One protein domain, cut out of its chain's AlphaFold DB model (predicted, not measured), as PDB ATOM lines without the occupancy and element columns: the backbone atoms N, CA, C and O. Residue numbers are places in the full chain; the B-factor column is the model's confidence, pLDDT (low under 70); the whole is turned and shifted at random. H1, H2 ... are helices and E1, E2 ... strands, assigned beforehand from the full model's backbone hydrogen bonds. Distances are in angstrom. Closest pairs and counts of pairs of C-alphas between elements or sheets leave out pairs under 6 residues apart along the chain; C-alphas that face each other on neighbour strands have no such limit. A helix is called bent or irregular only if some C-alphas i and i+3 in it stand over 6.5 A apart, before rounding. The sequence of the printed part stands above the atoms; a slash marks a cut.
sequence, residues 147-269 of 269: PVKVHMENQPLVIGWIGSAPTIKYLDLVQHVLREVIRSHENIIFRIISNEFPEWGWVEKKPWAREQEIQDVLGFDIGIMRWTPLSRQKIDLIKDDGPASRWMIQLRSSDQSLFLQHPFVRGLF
ATOM      1  N   PRO A 147      33.840 -19.246  31.515       87.19
ATOM      2  CA  PRO A 147      35.152 -19.234  32.141       87.19
ATOM      3  C   PRO A 147      35.173 -18.333  33.382       87.19
ATOM      4  O   PRO A 147      34.416 -17.356  33.505       87.19
ATOM      5  N   VAL A 148      36.073 -18.665  34.308       84.56
ATOM      6  CA  VAL A 148      36.350 -17.832  35.481       84.56
ATOM      7  C   VAL A 148      36.870 -16.480  34.995       84.56
ATOM      8  O   VAL A 148      37.799 -16.413  34.190       84.56
ATOM      9  N   LYS A 149      36.243 -15.399  35.468       81.50
ATOM     10  CA  LYS A 149      36.624 -14.036  35.093       81.50
ATOM     11  C   LYS A 149      37.976 -13.707  35.723       81.50
ATOM     12  O   LYS A 149      38.166 -13.909  36.920       81.50
ATOM     13  N   VAL A 150      38.895 -13.185  34.917       82.06
ATOM     14  CA  VAL A 150      40.153 -12.615  35.404       82.06
ATOM     15  C   VAL A 150      39.924 -11.127  35.629       82.06
ATOM     16  O   VAL A 150      39.577 -10.404  34.695       82.06
ATOM     17  N   HIS A 151      40.081 -10.679  36.871       80.06
ATOM     18  CA  HIS A 151      39.941  -9.271  37.223       80.06
ATOM     19  C   HIS A 151      41.248  -8.537  36.916       80.06
ATOM     20  O   HIS A 151      42.322  -8.987  37.311       80.06
ATOM     21  N   MET A 152      41.148  -7.418  36.200       79.38
ATOM     22  CA  MET A 152      42.273  -6.522  35.950       79.38
ATOM     23  C   MET A 152      42.212  -5.330  36.903       79.38
ATOM     24  O   MET A 152      41.129  -4.844  37.231       79.38
ATOM     25  N   GLU A 153      43.380  -4.848  37.324       77.12
ATOM     26  CA  GLU A 153      43.484  -3.606  38.089       77.12
ATOM     27  C   GLU A 153      42.918  -2.427  37.279       77.12
ATOM     28  O   GLU A 153      43.042  -2.375  36.054       77.12
ATOM     29  N   ASN A 154      42.303  -1.465  37.974       78.44
ATOM     30  CA  ASN A 154      41.734  -0.234  37.407       78.44
ATOM     31  C   ASN A 154      40.546  -0.409  36.440       78.44
ATOM     32  O   ASN A 154      40.238   0.508  35.679       78.44
ATOM     33  N   GLN A 155      39.846  -1.546  36.471       85.44
ATOM     34  CA  GLN A 155      38.535  -1.667  35.827       85.44
ATOM     35  C   GLN A 155      37.399  -1.332  36.804       85.44
ATOM     36  O   GLN A 155      37.527  -1.614  38.000       85.44
ATOM     37  N   PRO A 156      36.288  -0.742  36.323       89.50
ATOM     38  CA  PRO A 156      35.118  -0.535  37.158       89.50
ATOM     39  C   PRO A 156      34.516  -1.872  37.570       89.50
ATOM     40  O   PRO A 156      34.395  -2.789  36.756       89.50
ATOM     41  N   LEU A 157      34.099  -1.961  38.831       90.75
ATOM     42  CA  LEU A 157      33.336  -3.093  39.329       90.75
ATOM     43  C   LEU A 157      31.907  -2.987  38.794       90.75
ATOM     44  O   LEU A 157      31.195  -2.013  39.048       90.75
ATOM     45  N   VAL A 158      31.480  -4.003  38.050       93.19
ATOM     46  CA  VAL A 158      30.169  -4.043  37.406       93.19
ATOM     47  C   VAL A 158      29.205  -4.873  38.242       93.19
ATOM     48  O   VAL A 158      29.262  -6.105  38.274       93.19
ATOM     49  N   ILE A 159      28.250  -4.196  38.870       93.38
ATOM     50  CA  ILE A 159      27.055  -4.837  39.409       93.38
ATOM     51  C   ILE A 159      26.064  -4.978  38.253       93.38
ATOM     52  O   ILE A 159      25.735  -4.007  37.579       93.38
ATOM     53  N   GLY A 160      25.598  -6.190  37.995       92.88
ATOM     54  CA  GLY A 160      24.774  -6.510  36.842       92.88
ATOM     55  C   GLY A 160      23.416  -7.073  37.209       92.88
ATOM     56  O   GLY A 160      23.291  -7.888  38.122       92.88
ATOM     57  N   TRP A 161      22.398  -6.694  36.447       93.94
ATOM     58  CA  TRP A 161      21.116  -7.384  36.418       93.94
ATOM     59  C   TRP A 161      20.719  -7.670  34.973       93.94
ATOM     60  O   TRP A 161      20.806  -6.794  34.115       93.94
ATOM     61  N   ILE A 162      20.252  -8.890  34.719       91.25
ATOM     62  CA  ILE A 162      19.720  -9.320  33.426       91.25
ATOM     63  C   ILE A 162      18.313  -9.878  33.625       91.25
ATOM     64  O   ILE A 162      18.070 -10.697  34.518       91.25
ATOM     65  N   GLY A 163      17.362  -9.421  32.818       88.00
ATOM     66  CA  GLY A 163      15.977  -9.852  32.943       88.00
ATOM     67  C   GLY A 163      15.040  -9.178  31.953       88.00
ATOM     68  O   GLY A 163      15.460  -8.474  31.043       88.00
ATOM     69  N   SER A 164      13.743  -9.426  32.122       84.50
ATOM     70  CA  SER A 164      12.697  -8.903  31.242       84.50
ATOM     71  C   SER A 164      11.930  -7.747  31.878       84.50
ATOM     72  O   SER A 164      11.836  -7.656  33.108       84.50
ATOM     73  N   ALA A 165      11.303  -6.922  31.033       84.88
ATOM     74  CA  ALA A 165      10.504  -5.758  31.414       84.88
ATOM     75  C   ALA A 165       9.556  -5.969  32.609       84.88
ATOM     76  O   ALA A 165       9.646  -5.205  33.572       84.88
ATOM     77  N   PRO A 166       8.735  -7.045  32.670       80.31
ATOM     78  CA  PRO A 166       7.805  -7.252  33.786       80.31
ATOM     79  C   PRO A 166       8.492  -7.439  35.145       80.31
ATOM     80  O   PRO A 166       7.834  -7.464  36.186       80.31
ATOM     81  N   THR A 167       9.807  -7.647  35.135       81.56
ATOM     82  CA  THR A 167      10.602  -8.060  36.290       81.56
ATOM     83  C   THR A 167      11.602  -6.992  36.721       81.56
ATOM     84  O   THR A 167      12.176  -7.114  37.799       81.56
ATOM     85  N   ILE A 168      11.709  -5.900  35.957       85.88
ATOM     86  CA  ILE A 168      12.458  -4.693  36.328       85.88
ATOM     87  C   ILE A 168      11.915  -4.087  37.618       85.88
ATOM     88  O   ILE A 168      12.702  -3.684  38.461       85.88
ATOM     89  N   LYS A 169      10.591  -4.096  37.822       83.94
ATOM     90  CA  LYS A 169       9.938  -3.575  39.039       83.94
ATOM     91  C   LYS A 169      10.494  -4.152  40.348       83.94
ATOM     92  O   LYS A 169      10.365  -3.555  41.406       83.94
ATOM     93  N   TYR A 170      11.114  -5.335  40.308       82.25
ATOM     94  CA  TYR A 170      11.741  -5.914  41.499       82.25
ATOM     95  C   TYR A 170      13.058  -5.220  41.870       82.25
ATOM     96  O   TYR A 170      13.487  -5.326  43.017       82.25
ATOM     97  N   LEU A 171      13.681  -4.490  40.941       86.44
ATOM     98  CA  LEU A 171      14.836  -3.643  41.222       86.44
ATOM     99  C   LEU A 171      14.459  -2.411  42.055       86.44
ATOM    100  O   LEU A 171      15.315  -1.912  42.781       86.44
ATOM    101  N   ASP A 172      13.199  -1.959  42.031       84.31
ATOM    102  CA  ASP A 172      12.733  -0.835  42.859       84.31
ATOM    103  C   ASP A 172      12.969  -1.102  44.357       84.31
ATOM    104  O   ASP A 172      13.319  -0.199  45.118       84.31
ATOM    105  N   LEU A 173      12.883  -2.373  44.776       83.00
ATOM    106  CA  LEU A 173      13.124  -2.807  46.159       83.00
ATOM    107  C   LEU A 173      14.551  -2.520  46.644       83.00
ATOM    108  O   LEU A 173      14.782  -2.408  47.847       83.00
ATOM    109  N   VAL A 174      15.507  -2.435  45.719       83.94
ATOM    110  CA  VAL A 174      16.947  -2.333  46.009       83.94
ATOM    111  C   VAL A 174      17.564  -1.067  45.421       83.94
ATOM    112  O   VAL A 174      18.733  -0.777  45.657       83.94
ATOM    113  N   GLN A 175      16.768  -0.284  44.691       87.75
ATOM    114  CA  GLN A 175      17.187   0.904  43.960       87.75
ATOM    115  C   GLN A 175      17.946   1.898  44.841       87.75
ATOM    116  O   GLN A 175      18.998   2.390  44.447       87.75
ATOM    117  N   HIS A 176      17.414   2.212  46.022       86.00
ATOM    118  CA  HIS A 176      18.011   3.194  46.924       86.00
ATOM    119  C   HIS A 176      19.364   2.704  47.478       86.00
ATOM    120  O   HIS A 176      20.290   3.506  47.533       86.00
ATOM    121  N   VAL A 177      19.516   1.406  47.795       87.31
ATOM    122  CA  VAL A 177      20.813   0.828  48.205       87.31
ATOM    123  C   VAL A 177      21.814   0.935  47.062       87.31
ATOM    124  O   VAL A 177      22.921   1.421  47.260       87.31
ATOM    125  N   LEU A 178      21.421   0.517  45.855       88.88
ATOM    126  CA  LEU A 178      22.301   0.554  44.685       88.88
ATOM    127  C   LEU A 178      22.729   1.980  44.350       88.88
ATOM    128  O   LEU A 178      23.900   2.224  44.077       88.88
ATOM    129  N   ARG A 179      21.797   2.933  44.429       91.62
ATOM    130  CA  ARG A 179      22.089   4.348  44.214       91.62
ATOM    131  C   ARG A 179      23.093   4.875  45.234       91.62
ATOM    132  O   ARG A 179      23.980   5.622  44.841       91.62
ATOM    133  N   GLU A 180      22.955   4.516  46.507       89.69
ATOM    134  CA  GLU A 180      23.902   4.945  47.541       89.69
ATOM    135  C   GLU A 180      25.294   4.369  47.279       89.69
ATOM    136  O   GLU A 180      26.265   5.112  47.217       89.69
ATOM    137  N   VAL A 181      25.379   3.069  46.990       88.56
ATOM    138  CA  VAL A 181      26.647   2.382  46.693       88.56
ATOM    139  C   VAL A 181      27.390   3.036  45.529       88.56
ATOM    140  O   VAL A 181      28.591   3.270  45.640       88.56
ATOM    141  N   ILE A 182      26.683   3.364  44.445       90.25
ATOM    142  CA  ILE A 182      27.261   4.014  43.255       90.25
ATOM    143  C   ILE A 182      27.673   5.458  43.557       90.25
ATOM    144  O   ILE A 182      28.655   5.948  43.014       90.25
ATOM    145  N   ARG A 183      26.947   6.164  44.433       91.00
ATOM    146  CA  ARG A 183      27.315   7.528  44.842       91.00
ATOM    147  C   ARG A 183      28.532   7.566  45.757       91.00
ATOM    148  O   ARG A 183      29.270   8.543  45.707       91.00
ATOM    149  N   SER A 184      28.712   6.555  46.603       90.62
ATOM    150  CA  SER A 184      29.840   6.476  47.534       90.62
ATOM    151  C   SER A 184      31.132   5.976  46.878       90.62
ATOM    152  O   SER A 184      32.196   6.162  47.458       90.62
ATOM    153  N   HIS A 185      31.059   5.363  45.688       87.50
ATOM    154  CA  HIS A 185      32.210   4.743  45.027       87.50
ATOM    155  C   HIS A 185      32.255   5.078  43.535       87.50
ATOM    156  O   HIS A 185      31.455   4.580  42.748       87.50
ATOM    157  N   GLU A 186      33.253   5.866  43.133       85.12
ATOM    158  CA  GLU A 186      33.399   6.349  41.751       85.12
ATOM    159  C   GLU A 186      33.702   5.233  40.735       85.12
ATOM    160  O   GLU A 186      33.445   5.398  39.546       85.12
ATOM    161  N   ASN A 187      34.210   4.082  41.193       90.38
ATOM    162  CA  ASN A 187      34.613   2.963  40.336       90.38
ATOM    163  C   ASN A 187      33.589   1.805  40.304       90.38
ATOM    164  O   ASN A 187      33.954   0.665  40.013       90.38
ATOM    165  N   ILE A 188      32.317   2.064  40.636       92.62
ATOM    166  CA  ILE A 188      31.232   1.072  40.564       92.62
ATOM    167  C   ILE A 188      30.191   1.496  39.534       92.62
ATOM    168  O   ILE A 188      29.678   2.613  39.562       92.62
ATOM    169  N   ILE A 189      29.816   0.563  38.660       94.69
ATOM    170  CA  ILE A 189      28.756   0.751  37.669       94.69
ATOM    171  C   ILE A 189      27.648  -0.264  37.929       94.69
ATOM    172  O   ILE A 189      27.913  -1.441  38.172       94.69
ATOM    173  N   PHE A 190      26.393   0.180  37.828       95.06
ATOM    174  CA  PHE A 190      25.251  -0.727  37.765       95.06
ATOM    175  C   PHE A 190      24.732  -0.840  36.332       95.06
ATOM    176  O   PHE A 190      24.273   0.147  35.754       95.06
ATOM    177  N   ARG A 191      24.808  -2.049  35.769       95.56
ATOM    178  CA  ARG A 191      24.377  -2.377  34.409       95.56
ATOM    179  C   ARG A 191      23.074  -3.170  34.429       95.56
ATOM    180  O   ARG A 191      22.981  -4.225  35.054       95.56
ATOM    181  N   ILE A 192      22.086  -2.686  33.684       95.38
ATOM    182  CA  ILE A 192      20.797  -3.344  33.458       95.38
ATOM    183  C   ILE A 192      20.759  -3.843  32.015       95.38
ATOM    184  O   ILE A 192      20.905  -3.054  31.079       95.38
ATOM    185  N   ILE A 193      20.524  -5.144  31.846       94.56
ATOM    186  CA  ILE A 193      20.389  -5.809  30.548       94.56
ATOM    187  C   ILE A 193      18.958  -6.308  30.386       94.56
ATOM    188  O   ILE A 193      18.512  -7.181  31.131       94.56
ATOM    189  N   SER A 194      18.214  -5.708  29.459       92.88
ATOM    190  CA  SER A 194      16.765  -5.912  29.348       92.88
ATOM    191  C   SER A 194      16.212  -5.402  28.016       92.88
ATOM    192  O   SER A 194      16.913  -4.754  27.242       92.88
ATOM    193  N   ASN A 195      14.948  -5.710  27.734       90.12
ATOM    194  CA  ASN A 195      14.197  -5.159  26.604       90.12
ATOM    195  C   ASN A 195      13.557  -3.790  26.912       90.12
ATOM    196  O   ASN A 195      13.256  -3.035  25.996       90.12
ATOM    197  N   GLU A 196      13.367  -3.471  28.191       91.31
ATOM    198  CA  GLU A 196      12.925  -2.158  28.679       91.31
ATOM    199  C   GLU A 196      13.825  -1.708  29.832       91.31
ATOM    200  O   GLU A 196      14.541  -2.525  30.415       91.31
ATOM    201  N   PHE A 197      13.800  -0.422  30.181       92.94
ATOM    202  CA  PHE A 197      14.679   0.131  31.212       92.94
ATOM    203  C   PHE A 197      13.937   1.101  32.125       92.94
ATOM    204  O   PHE A 197      13.089   1.853  31.644       92.94
ATOM    205  N   PRO A 198      14.301   1.162  33.417       89.25
ATOM    206  CA  PRO A 198      13.798   2.208  34.291       89.25
ATOM    207  C   PRO A 198      14.376   3.576  33.894       89.25
ATOM    208  O   PRO A 198      15.475   3.681  33.332       89.25
ATOM    209  N   GLU A 199      13.680   4.659  34.240       90.25
ATOM    210  CA  GLU A 199      14.140   6.040  34.022       90.25
ATOM    211  C   GLU A 199      15.180   6.489  35.066       90.25
ATOM    212  O   GLU A 199      15.108   7.561  35.657       90.25
ATOM    213  N   TRP A 200      16.167   5.636  35.337       91.88
ATOM    214  CA  TRP A 200      17.268   5.945  36.246       91.88
ATOM    215  C   TRP A 200      18.439   6.503  35.439       91.88
ATOM    216  O   TRP A 200      18.940   5.845  34.531       91.88
ATOM    217  N   GLY A 201      18.869   7.727  35.753       90.31
ATOM    218  CA  GLY A 201      19.969   8.403  35.048       90.31
ATOM    219  C   GLY A 201      21.375   7.941  35.449       90.31
ATOM    220  O   GLY A 201      22.349   8.424  34.891       90.31
ATOM    221  N   TRP A 202      21.486   7.040  36.424       91.69
ATOM    222  CA  TRP A 202      22.750   6.589  37.023       91.69
ATOM    223  C   TRP A 202      23.078   5.120  36.704       91.69
ATOM    224  O   TRP A 202      23.954   4.539  37.337       91.69
ATOM    225  N   VAL A 203      22.371   4.507  35.745       94.19
ATOM    226  CA  VAL A 203      22.578   3.105  35.343       94.19
ATOM    227  C   VAL A 203      23.025   2.988  33.897       94.19
ATOM    228  O   VAL A 203      22.545   3.712  33.024       94.19
ATOM    229  N   GLU A 204      23.892   2.018  33.634       95.38
ATOM    230  CA  GLU A 204      24.232   1.608  32.280       95.38
ATOM    231  C   GLU A 204      23.117   0.707  31.731       95.38
ATOM    232  O   GLU A 204      22.715  -0.271  32.365       95.38
ATOM    233  N   LYS A 205      22.592   1.041  30.552       96.00
ATOM    234  CA  LYS A 205      21.477   0.329  29.917       96.00
ATOM    235  C   LYS A 205      21.990  -0.393  28.683       96.00
ATOM    236  O   LYS A 205      22.505   0.253  27.774       96.00
ATOM    237  N   LYS A 206      21.809  -1.711  28.626       95.62
ATOM    238  CA  LYS A 206      22.157  -2.517  27.454       95.62
ATOM    239  C   LYS A 206      20.944  -3.328  26.977       95.62
ATOM    240  O   LYS A 206      20.369  -4.071  27.771       95.62
ATOM    241  N   PRO A 207      20.528  -3.209  25.703       94.94
ATOM    242  CA  PRO A 207      19.499  -4.075  25.135       94.94
ATOM    243  C   PRO A 207      19.906  -5.547  25.202       94.94
ATOM    244  O   PRO A 207      21.033  -5.891  24.848       94.94
ATOM    245  N   TRP A 208      18.989  -6.409  25.639       93.19
ATOM    246  CA  TRP A 208      19.228  -7.852  25.643       93.19
ATOM    247  C   TRP A 208      19.301  -8.401  24.212       93.19
ATOM    248  O   TRP A 208      18.430  -8.119  23.386       93.19
ATOM    249  N   ALA A 209      20.312  -9.224  23.946       90.00
ATOM    250  CA  ALA A 209      20.441  -9.997  22.719       90.00
ATOM    251  C   ALA A 209      20.889 -11.420  23.060       90.00
ATOM    252  O   ALA A 209      21.823 -11.617  23.837       90.00
ATOM    253  N   ARG A 210      20.237 -12.415  22.456       85.62
ATOM    254  CA  ARG A 210      20.449 -13.829  22.784       85.62
ATOM    255  C   ARG A 210      21.895 -14.266  22.577       85.62
ATOM    256  O   ARG A 210      22.460 -14.964  23.409       85.62
ATOM    257  N   GLU A 211      22.487 -13.841  21.471       89.75
ATOM    258  CA  GLU A 211      23.842 -14.200  21.056       89.75
ATOM    259  C   GLU A 211      24.907 -13.611  21.997       89.75
ATOM    260  O   GLU A 211      26.031 -14.101  22.038       89.75
ATOM    261  N   GLN A 212      24.552 -12.576  22.768       91.62
ATOM    262  CA  GLN A 212      25.439 -11.885  23.705       91.62
ATOM    263  C   GLN A 212      25.188 -12.261  25.167       91.62
ATOM    264  O   GLN A 212      25.987 -11.875  26.011       91.62
ATOM    265  N   GLU A 213      24.147 -13.039  25.487       88.88
ATOM    266  CA  GLU A 213      23.742 -13.317  26.875       88.88
ATOM    267  C   GLU A 213      24.889 -13.851  27.745       88.88
ATOM    268  O   GLU A 213      25.061 -13.439  28.892       88.88
ATOM    269  N   ILE A 214      25.716 -14.741  27.195       89.69
ATOM    270  CA  ILE A 214      26.867 -15.294  27.916       89.69
ATOM    271  C   ILE A 214      27.910 -14.203  28.174       89.69
ATOM    272  O   ILE A 214      28.364 -14.045  29.304       89.69
ATOM    273  N   GLN A 215      28.253 -13.412  27.154       91.31
ATOM    274  CA  GLN A 215      29.201 -12.298  27.281       91.31
ATOM    275  C   GLN A 215      28.699 -11.235  28.264       91.31
ATOM    276  O   GLN A 215      29.477 -10.679  29.033       91.31
ATOM    277  N   ASP A 216      27.394 -10.997  28.271       92.56
ATOM    278  CA  ASP A 216      26.702 -10.085  29.170       92.56
ATOM    279  C   ASP A 216      26.828 -10.514  30.627       92.56
ATOM    280  O   ASP A 216      27.248  -9.721  31.471       92.56
ATOM    281  N   VAL A 217      26.550 -11.789  30.909       90.62
ATOM    282  CA  VAL A 217      26.722 -12.371  32.246       90.62
ATOM    283  C   VAL A 217      28.194 -12.371  32.666       90.62
ATOM    284  O   VAL A 217      28.498 -12.046  33.811       90.62
ATOM    285  N   LEU A 218      29.120 -12.693  31.756       90.44
ATOM    286  CA  LEU A 218      30.568 -12.637  32.013       90.44
ATOM    287  C   LEU A 218      31.080 -11.206  32.238       90.44
ATOM    288  O   LEU A 218      32.105 -11.008  32.893       90.44
ATOM    289  N   GLY A 219      30.364 -10.210  31.720       90.06
ATOM    290  CA  GLY A 219      30.650  -8.796  31.926       90.06
ATOM    291  C   GLY A 219      30.365  -8.315  33.348       90.06
ATOM    292  O   GLY A 219      30.863  -7.257  33.728       90.06
ATOM    293  N   PHE A 220      29.603  -9.070  34.141       91.75
ATOM    294  CA  PHE A 220      29.304  -8.738  35.530       91.75
ATOM    295  C   PHE A 220      30.414  -9.209  36.475       91.75
ATOM    296  O   PHE A 220      31.024 -10.258  36.278       91.75
ATOM    297  N   ASP A 221      30.665  -8.432  37.524       89.00
ATOM    298  CA  ASP A 221      31.450  -8.846  38.691       89.00
ATOM    299  C   ASP A 221      30.528  -9.364  39.796       89.00
ATOM    300  O   ASP A 221      30.832 -10.351  40.462       89.00
ATOM    301  N   ILE A 222      29.362  -8.729  39.948       88.44
ATOM    302  CA  ILE A 222      28.334  -9.112  40.917       88.44
ATOM    303  C   ILE A 222      26.994  -9.211  40.197       88.44
ATOM    304  O   ILE A 222      26.508  -8.228  39.644       88.44
ATOM    305  N   GLY A 223      26.369 -10.386  40.230       88.75
ATOM    306  CA  GLY A 223      25.027 -10.585  39.685       88.75
ATOM    307  C   GLY A 223      23.944 -10.346  40.736       88.75
ATOM    308  O   GLY A 223      23.946 -10.981  41.793       88.75
ATOM    309  N   ILE A 224      22.976  -9.485  40.423       85.12
ATOM    310  CA  ILE A 224      21.728  -9.369  41.180       85.12
ATOM    311  C   ILE A 224      20.717 -10.339  40.578       85.12
ATOM    312  O   ILE A 224      20.259 -10.174  39.447       85.12
ATOM    313  N   MET A 225      20.327 -11.343  41.357       78.75
ATOM    314  CA  MET A 225      19.234 -12.236  40.988       78.75
ATOM    315  C   MET A 225      17.892 -11.654  41.443       78.75
ATOM    316  O   MET A 225      17.793 -10.973  42.464       78.75
ATOM    317  N   ARG A 226      16.821 -11.968  40.706       66.94
ATOM    318  CA  ARG A 226      15.449 -11.626  41.097       66.94
ATOM    319  C   ARG A 226      15.125 -12.108  42.517       66.94
ATOM    320  O   ARG A 226      15.240 -13.296  42.831       66.94
ATOM    321  N   TRP A 227      14.585 -11.201  43.329       51.25
ATOM    322  CA  TRP A 227      13.928 -11.545  44.583       51.25
ATOM    323  C   TRP A 227      12.418 -11.718  44.374       51.25
ATOM    324  O   TRP A 227      11.743 -10.815  43.889       51.25
ATOM    325  N   THR A 228      11.883 -12.888  44.719       51.47
ATOM    326  CA  THR A 228      10.443 -13.143  44.856       51.47
ATOM    327  C   THR A 228      10.215 -13.901  46.167       51.47
ATOM    328  O   THR A 228      11.145 -14.538  46.663       51.47
ATOM    329  N   PRO A 229       9.001 -13.917  46.744       44.59
ATOM    330  CA  PRO A 229       8.701 -14.781  47.891       44.59
ATOM    331  C   PRO A 229       9.071 -16.259  47.646       44.59
ATOM    332  O   PRO A 229       9.552 -16.928  48.555       44.59
ATOM    333  N   LEU A 230       8.952 -16.731  46.395       46.53
ATOM    334  CA  LEU A 230       9.410 -18.053  45.940       46.53
ATOM    335  C   LEU A 230      10.946 -18.195  45.923       46.53
ATOM    336  O   LEU A 230      11.466 -19.299  46.070       46.53
ATOM    337  N   SER A 231      11.700 -17.104  45.753       46.12
ATOM    338  CA  SER A 231      13.165 -17.153  45.698       46.12
ATOM    339  C   SER A 231      13.816 -17.367  47.065       46.12
ATOM    340  O   SER A 231      14.919 -17.902  47.114       46.12
ATOM    341  N   ARG A 232      13.136 -17.067  48.186       39.69
ATOM    342  CA  ARG A 232      13.633 -17.408  49.538       39.69
ATOM    343  C   ARG A 232      13.939 -18.902  49.688       39.69
ATOM    344  O   ARG A 232      14.965 -19.242  50.250       39.69
ATOM    345  N   GLN A 233      13.089 -19.774  49.146       38.88
ATOM    346  CA  GLN A 233      13.260 -21.230  49.245       38.88
ATOM    347  C   GLN A 233      14.210 -21.796  48.174       38.88
ATOM    348  O   GLN A 233      14.774 -22.866  48.363       38.88
ATOM    349  N   LYS A 234      14.426 -21.074  47.062       35.97
ATOM    350  CA  LYS A 234      15.261 -21.523  45.933       35.97
ATOM    351  C   LYS A 234      16.772 -21.350  46.178       35.97
ATOM    352  O   LYS A 234      17.541 -22.134  45.641       35.97
ATOM    353  N   ILE A 235      17.203 -20.361  46.975       37.28
ATOM    354  CA  ILE A 235      18.634 -20.126  47.289       37.28
ATOM    355  C   ILE A 235      19.151 -20.981  48.449       37.28
ATOM    356  O   ILE A 235      20.298 -21.417  48.387       37.28
ATOM    357  N   ASP A 236      18.337 -21.267  49.473       30.88
ATOM    358  CA  ASP A 236      18.766 -22.134  50.587       30.88
ATOM    359  C   ASP A 236      19.133 -23.564  50.098       30.88
ATOM    360  O   ASP A 236      19.795 -24.303  50.815       30.88
ATOM    361  N   LEU A 237      18.777 -23.914  48.851       32.84
ATOM    362  CA  LEU A 237      19.062 -25.181  48.163       32.84
ATOM    363  C   LEU A 237      20.263 -25.155  47.193       32.84
ATOM    364  O   LEU A 237      20.689 -26.215  46.752       32.84
ATOM    365  N   ILE A 238      20.787 -23.976  46.824       36.12
ATOM    366  CA  ILE A 238      21.957 -23.831  45.921       36.12
ATOM    367  C   ILE A 238      23.275 -23.789  46.717       36.12
ATOM    368  O   ILE A 238      24.352 -23.917  46.143       36.12
ATOM    369  N   LYS A 239      23.207 -23.657  48.048       30.98
ATOM    370  CA  LYS A 239      24.355 -23.792  48.957       30.98
ATOM    371  C   LYS A 239      24.787 -25.260  49.125       30.98
ATOM    372  O   LYS A 239      24.835 -25.756  50.242       30.98
ATOM    373  N   ASP A 240      25.048 -25.942  48.017       31.83
ATOM    374  CA  ASP A 240      25.781 -27.208  48.000       31.83
ATOM    375  C   ASP A 240      27.232 -26.873  47.611       31.83
ATOM    376  O   ASP A 240      27.450 -26.118  46.659       31.83
ATOM    377  N   ASP A 241      28.205 -27.349  48.392       33.53
ATOM    378  CA  ASP A 241      29.594 -26.848  48.511       33.53
ATOM    379  C   ASP A 241      30.509 -27.140  47.291       33.53
ATOM    380  O   ASP A 241      31.666 -27.548  47.416       33.53
ATOM    381  N   GLY A 242      30.002 -26.951  46.072       30.11
ATOM    382  CA  GLY A 242      30.737 -27.166  44.828       30.11
ATOM    383  C   GLY A 242      31.679 -26.004  44.453       30.11
ATOM    384  O   GLY A 242      31.354 -24.838  44.674       30.11
ATOM    385  N   PRO A 243      32.813 -26.281  43.779       25.67
ATOM    386  CA  PRO A 243      33.862 -25.300  43.455       25.67
ATOM    387  C   PRO A 243      33.469 -24.228  42.413       25.67
ATOM    388  O   PRO A 243      34.289 -23.382  42.064       25.67
ATOM    389  N   ALA A 244      32.228 -24.238  41.916       26.88
ATOM    390  CA  ALA A 244      31.698 -23.290  40.930       26.88
ATOM    391  C   ALA A 244      30.759 -22.232  41.551       26.88
ATOM    392  O   ALA A 244      29.835 -21.742  40.897       26.88
ATOM    393  N   SER A 245      30.964 -21.871  42.820       28.33
ATOM    394  CA  SER A 245      30.163 -20.861  43.517       28.33
ATOM    395  C   SER A 245      30.479 -19.446  43.011       28.33
ATOM    396  O   SER A 245      31.304 -18.725  43.572       28.33
ATOM    397  N   ARG A 246      29.807 -19.026  41.933       33.75
ATOM    398  CA  ARG A 246      29.710 -17.611  41.549       33.75
ATOM    399  C   ARG A 246      28.836 -16.882  42.573       33.75
ATOM    400  O   ARG A 246      27.730 -17.326  42.877       33.75
ATOM    401  N   TRP A 247      29.320 -15.760  43.098       38.28
ATOM    402  CA  TRP A 247      28.624 -14.989  44.127       38.28
ATOM    403  C   TRP A 247      27.387 -14.282  43.552       38.28
ATOM    404  O   TRP A 247      27.474 -13.203  42.968       38.28
ATOM    405  N   MET A 248      26.216 -14.897  43.720       37.50
ATOM    406  CA  MET A 248      24.922 -14.222  43.596       37.50
ATOM    407  C   MET A 248      24.542 -13.643  44.957       37.50
ATOM    408  O   MET A 248      24.328 -14.388  45.915       37.50
ATOM    409  N   ILE A 249      24.423 -12.318  45.053       41.09
ATOM    410  CA  ILE A 249      23.916 -11.681  46.271       41.09
ATOM    411  C   ILE A 249      22.389 -11.685  46.201       41.09
ATOM    412  O   ILE A 249      21.779 -10.907  45.469       41.09
ATOM    413  N   GLN A 250      21.761 -12.572  46.972       40.22
ATOM    414  CA  GLN A 250      20.322 -12.525  47.198       40.22
ATOM    415  C   GLN A 250      20.027 -11.745  48.481       40.22
ATOM    416  O   GLN A 250      20.432 -12.122  49.579       40.22
ATOM    417  N   LEU A 251      19.276 -10.659  48.342       39.69
ATOM    418  CA  LEU A 251      18.884  -9.804  49.455       39.69
ATOM    419  C   LEU A 251      17.716 -10.445  50.224       39.69
ATOM    420  O   LEU A 251      16.622 -10.607  49.686       39.69
ATOM    421  N   ARG A 252      17.934 -10.843  51.486       34.94
ATOM    422  CA  ARG A 252      16.844 -11.205  52.416       34.94
ATOM    423  C   ARG A 252      16.121  -9.913  52.828       34.94
ATOM    424  O   ARG A 252      16.761  -8.920  53.141       34.94
ATOM    425  N   SER A 253      14.788  -9.898  52.765       37.03
ATOM    426  CA  SER A 253      14.001  -8.667  52.930       37.03
ATOM    427  C   SER A 253      14.037  -8.056  54.340       37.03
ATOM    428  O   SER A 253      14.333  -8.741  55.313       37.03
ATOM    429  N   SER A 254      13.590  -6.792  54.366       36.06
ATOM    430  CA  SER A 254      13.382  -5.802  55.442       36.06
ATOM    431  C   SER A 254      14.606  -5.169  56.087       36.06
ATOM    432  O   SER A 254      14.457  -4.082  56.631       36.06
ATOM    433  N   ASP A 255      15.795  -5.755  55.962       40.44
ATOM    434  CA  ASP A 255      17.002  -5.153  56.530       40.44
ATOM    435  C   ASP A 255      18.064  -4.899  55.454       40.44
ATOM    436  O   ASP A 255      18.881  -5.753  55.111       40.44
ATOM    437  N   GLN A 256      18.020  -3.695  54.878       43.41
ATOM    438  CA  GLN A 256      18.970  -3.216  53.864       43.41
ATOM    439  C   GLN A 256      20.402  -3.117  54.407       43.41
ATOM    440  O   GLN A 256      21.356  -3.100  53.627       43.41
ATOM    441  N   SER A 257      20.570  -3.115  55.737       40.16
ATOM    442  CA  SER A 257      21.883  -3.090  56.379       40.16
ATOM    443  C   SER A 257      22.693  -4.365  56.115       40.16
ATOM    444  O   SER A 257      23.920  -4.306  56.078       40.16
ATOM    445  N   LEU A 258      22.039  -5.497  55.820       41.03
ATOM    446  CA  LEU A 258      22.708  -6.772  55.537       41.03
ATOM    447  C   LEU A 258      23.516  -6.763  54.230       41.03
ATOM    448  O   LEU A 258      24.498  -7.496  54.132       41.03
ATOM    449  N   PHE A 259      23.151  -5.935  53.242       42.84
ATOM    450  CA  PHE A 259      23.942  -5.787  52.013       42.84
ATOM    451  C   PHE A 259      25.303  -5.153  52.312       42.84
ATOM    452  O   PHE A 259      26.337  -5.699  51.942       42.84
ATOM    453  N   LEU A 260      25.295  -4.045  53.058       44.47
ATOM    454  CA  LEU A 260      26.499  -3.321  53.478       44.47
ATOM    455  C   LEU A 260      27.321  -4.095  54.521       44.47
ATOM    456  O   LEU A 260      28.519  -3.870  54.667       44.47
ATOM    457  N   GLN A 261      26.693  -5.008  55.267       41.28
ATOM    458  CA  GLN A 261      27.363  -5.854  56.256       41.28
ATOM    459  C   GLN A 261      27.909  -7.167  55.681       41.28
ATOM    460  O   GLN A 261      28.635  -7.869  56.388       41.28
ATOM    461  N   HIS A 262      27.587  -7.516  54.430       44.31
ATOM    462  CA  HIS A 262      28.057  -8.758  53.827       44.31
ATOM    463  C   HIS A 262      29.602  -8.767  53.787       44.31
ATOM    464  O   HIS A 262      30.185  -7.804  53.287       44.31
ATOM    465  N   PRO A 263      30.290  -9.827  54.263       38.69
ATOM    466  CA  PRO A 263      31.752  -9.843  54.404       38.69
ATOM    467  C   PRO A 263      32.511  -9.507  53.116       38.69
ATOM    468  O   PRO A 263      33.547  -8.857  53.160       38.69
ATOM    469  N   PHE A 264      31.960  -9.898  51.964       37.69
ATOM    470  CA  PHE A 264      32.502  -9.547  50.650       37.69
ATOM    471  C   PHE A 264      32.325  -8.060  50.303       37.69
ATOM    472  O   PHE A 264      33.252  -7.440  49.806       37.69
ATOM    473  N   VAL A 265      31.164  -7.468  50.613       40.16
ATOM    474  CA  VAL A 265      30.901  -6.035  50.381       40.16
ATOM    475  C   VAL A 265      31.784  -5.187  51.297       40.16
ATOM    476  O   VAL A 265      32.347  -4.201  50.851       40.16
ATOM    477  N   ARG A 266      32.008  -5.626  52.541       44.25
ATOM    478  CA  ARG A 266      32.981  -5.007  53.455       44.25
ATOM    479  C   ARG A 266      34.443  -5.195  53.051       44.25
ATOM    480  O   ARG A 266      35.273  -4.436  53.512       44.25
ATOM    481  N   GLY A 267      34.767  -6.229  52.279       37.25
ATOM    482  CA  GLY A 267      36.131  -6.479  51.804       37.25
ATOM    483  C   GLY A 267      36.484  -5.722  50.522       37.25
ATOM    484  O   GLY A 267      37.649  -5.694  50.142       37.25
ATOM    485  N   LEU A 268      35.482  -5.142  49.853       39.34
ATOM    486  CA  LEU A 268      35.633  -4.332  48.641       39.34
ATOM    487  C   LEU A 268      35.732  -2.822  48.932       39.34
ATOM    488  O   LEU A 268      35.974  -2.061  47.994       39.34
ATOM    489  N   PHE A 269      35.542  -2.407  50.191       39.97
ATOM    490  CA  PHE A 269      35.524  -1.014  50.652       39.97
ATOM    491  C   PHE A 269      36.477  -0.792  51.824       39.97
ATOM    492  O   PHE A 269      36.435  -1.607  52.772       39.97
TER     493      PHE A 269
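This is residues 147 to 269 of the 269 residues of an uncharacterized protein of anaerobic digester metagenome (UniProt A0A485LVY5). A small parallel sheet of four strands makes the core, with H1 over one face, H3 over the opposite face, and H2 grazing the sheet. Past the E4 edge, the last part of the chain folds back as a loosely built cover of loops and three short helices, H4, H5 and H6, which are off the sheet; its residues 248 to 249 pair beside E4, and residues 236 to 243 stick out. The printed part has 123 residues, with six named helices and four named strands in the order E1 H1 H2 E2 E3 H3 E4 H4 H5 H6, and the class is mixed, helices and strands. The sheet's order is E3 E2 E1 E4, all parallel. The whole is compact, with a radius of gyration of the C-alphas of 14.5 A, and its outline is rounded, 36 by 33 by 32 A.

Start at E1, residues 157 to 162, an inner strand of the sheet. Its parallel neighbour E2, residues 188 to 194, stands at 17 degrees to it; look for N 191 and O 159, 2.8 A apart. On the way you pass H1, residues 165 to 173, and H2, residues 175 to 184, which meet only through their link. E1, H1, H2 and E2 make a strand-helix-strand unit, two parallel neighbour strands with helices between, and its crossover is right-handed. H1 is on the sheet at a height of 9.9 A, over E1 and along the strands, at 24 degrees to E1 on the local plane, which is only just fitted, to 6 C-alphas. H2 only grazes the sheet with its residues 178 to 183; the closest C-alphas of H2 and E2 are those of Ile 182 and Ile 188, 5.6 A apart. Next comes the edge strand E3, residues 204 to 207, parallel to E2 at 22 degrees, with N 204 and O 190 2.9 A apart. H3, residues 210 to 218, is on the face opposite to H1, at a height over the sheet of 9.5 A; it lies over E1, on which 5 of its 9 C-alphas fall, and only just not over E2 too, on which 2 fall, and it runs only just slantwise to the strands, at 31 degrees to E1 on the local plane. The other edge strand, E4, residues 222 to 224, is parallel to E1 at 30 degrees, with N 160 and O 222 2.8 A apart. E3, H3 and E4 make a split strand-helix-strand unit, with E2 and E1 between its strands in the sheet, and its crossover is right-handed. H4, residues 231 to 235, is not on the sheet. H5, residues 257 to 261, and H2 are near each other, with 5 pairs of C-alphas within 10 A. H5 and H6, residues 263 to 267, are close but not clearly touching; their closest C-alphas, of Leu 260 and Arg 266, are 6.7 A apart. Every O i to N i+4 pair is within hydrogen-bond range in H2, H4, H5 and H6; H3 has 3 of 5, and H1 has 0 of 5 but 5 of 6 O i to N i+3 pairs.

Find C-alpha 157 at (33.336, -3.093, 39.329); from there E1 runs 16.1 A to Ile 162. H1 is 15.3 A long and only just irregular, with C-alphas 166 and 169 6.8 A apart. H2 is 14.3 A long, E2 19.6 A and E3 10.3 A. H3, 13.7 A long, is irregular: C-alphas 211 and 214 are 7.6 A apart. E4 begins at C-alpha 222 (28.334, -9.112, 40.917). The short helices H4, H5 and H6 follow, and H6 ends at C-alpha 267 (36.131, -6.479, 51.804).

The C-alphas farthest apart are those of Glu 199 and Asp 241, 39.1 A. The printed part has no cut and ends at Phe 269, the chain's last residue. The link H4 to H5, 21 residues, is long. The mean pLDDT of the printed part is 71.0, and residues 226 to 269 are under 70.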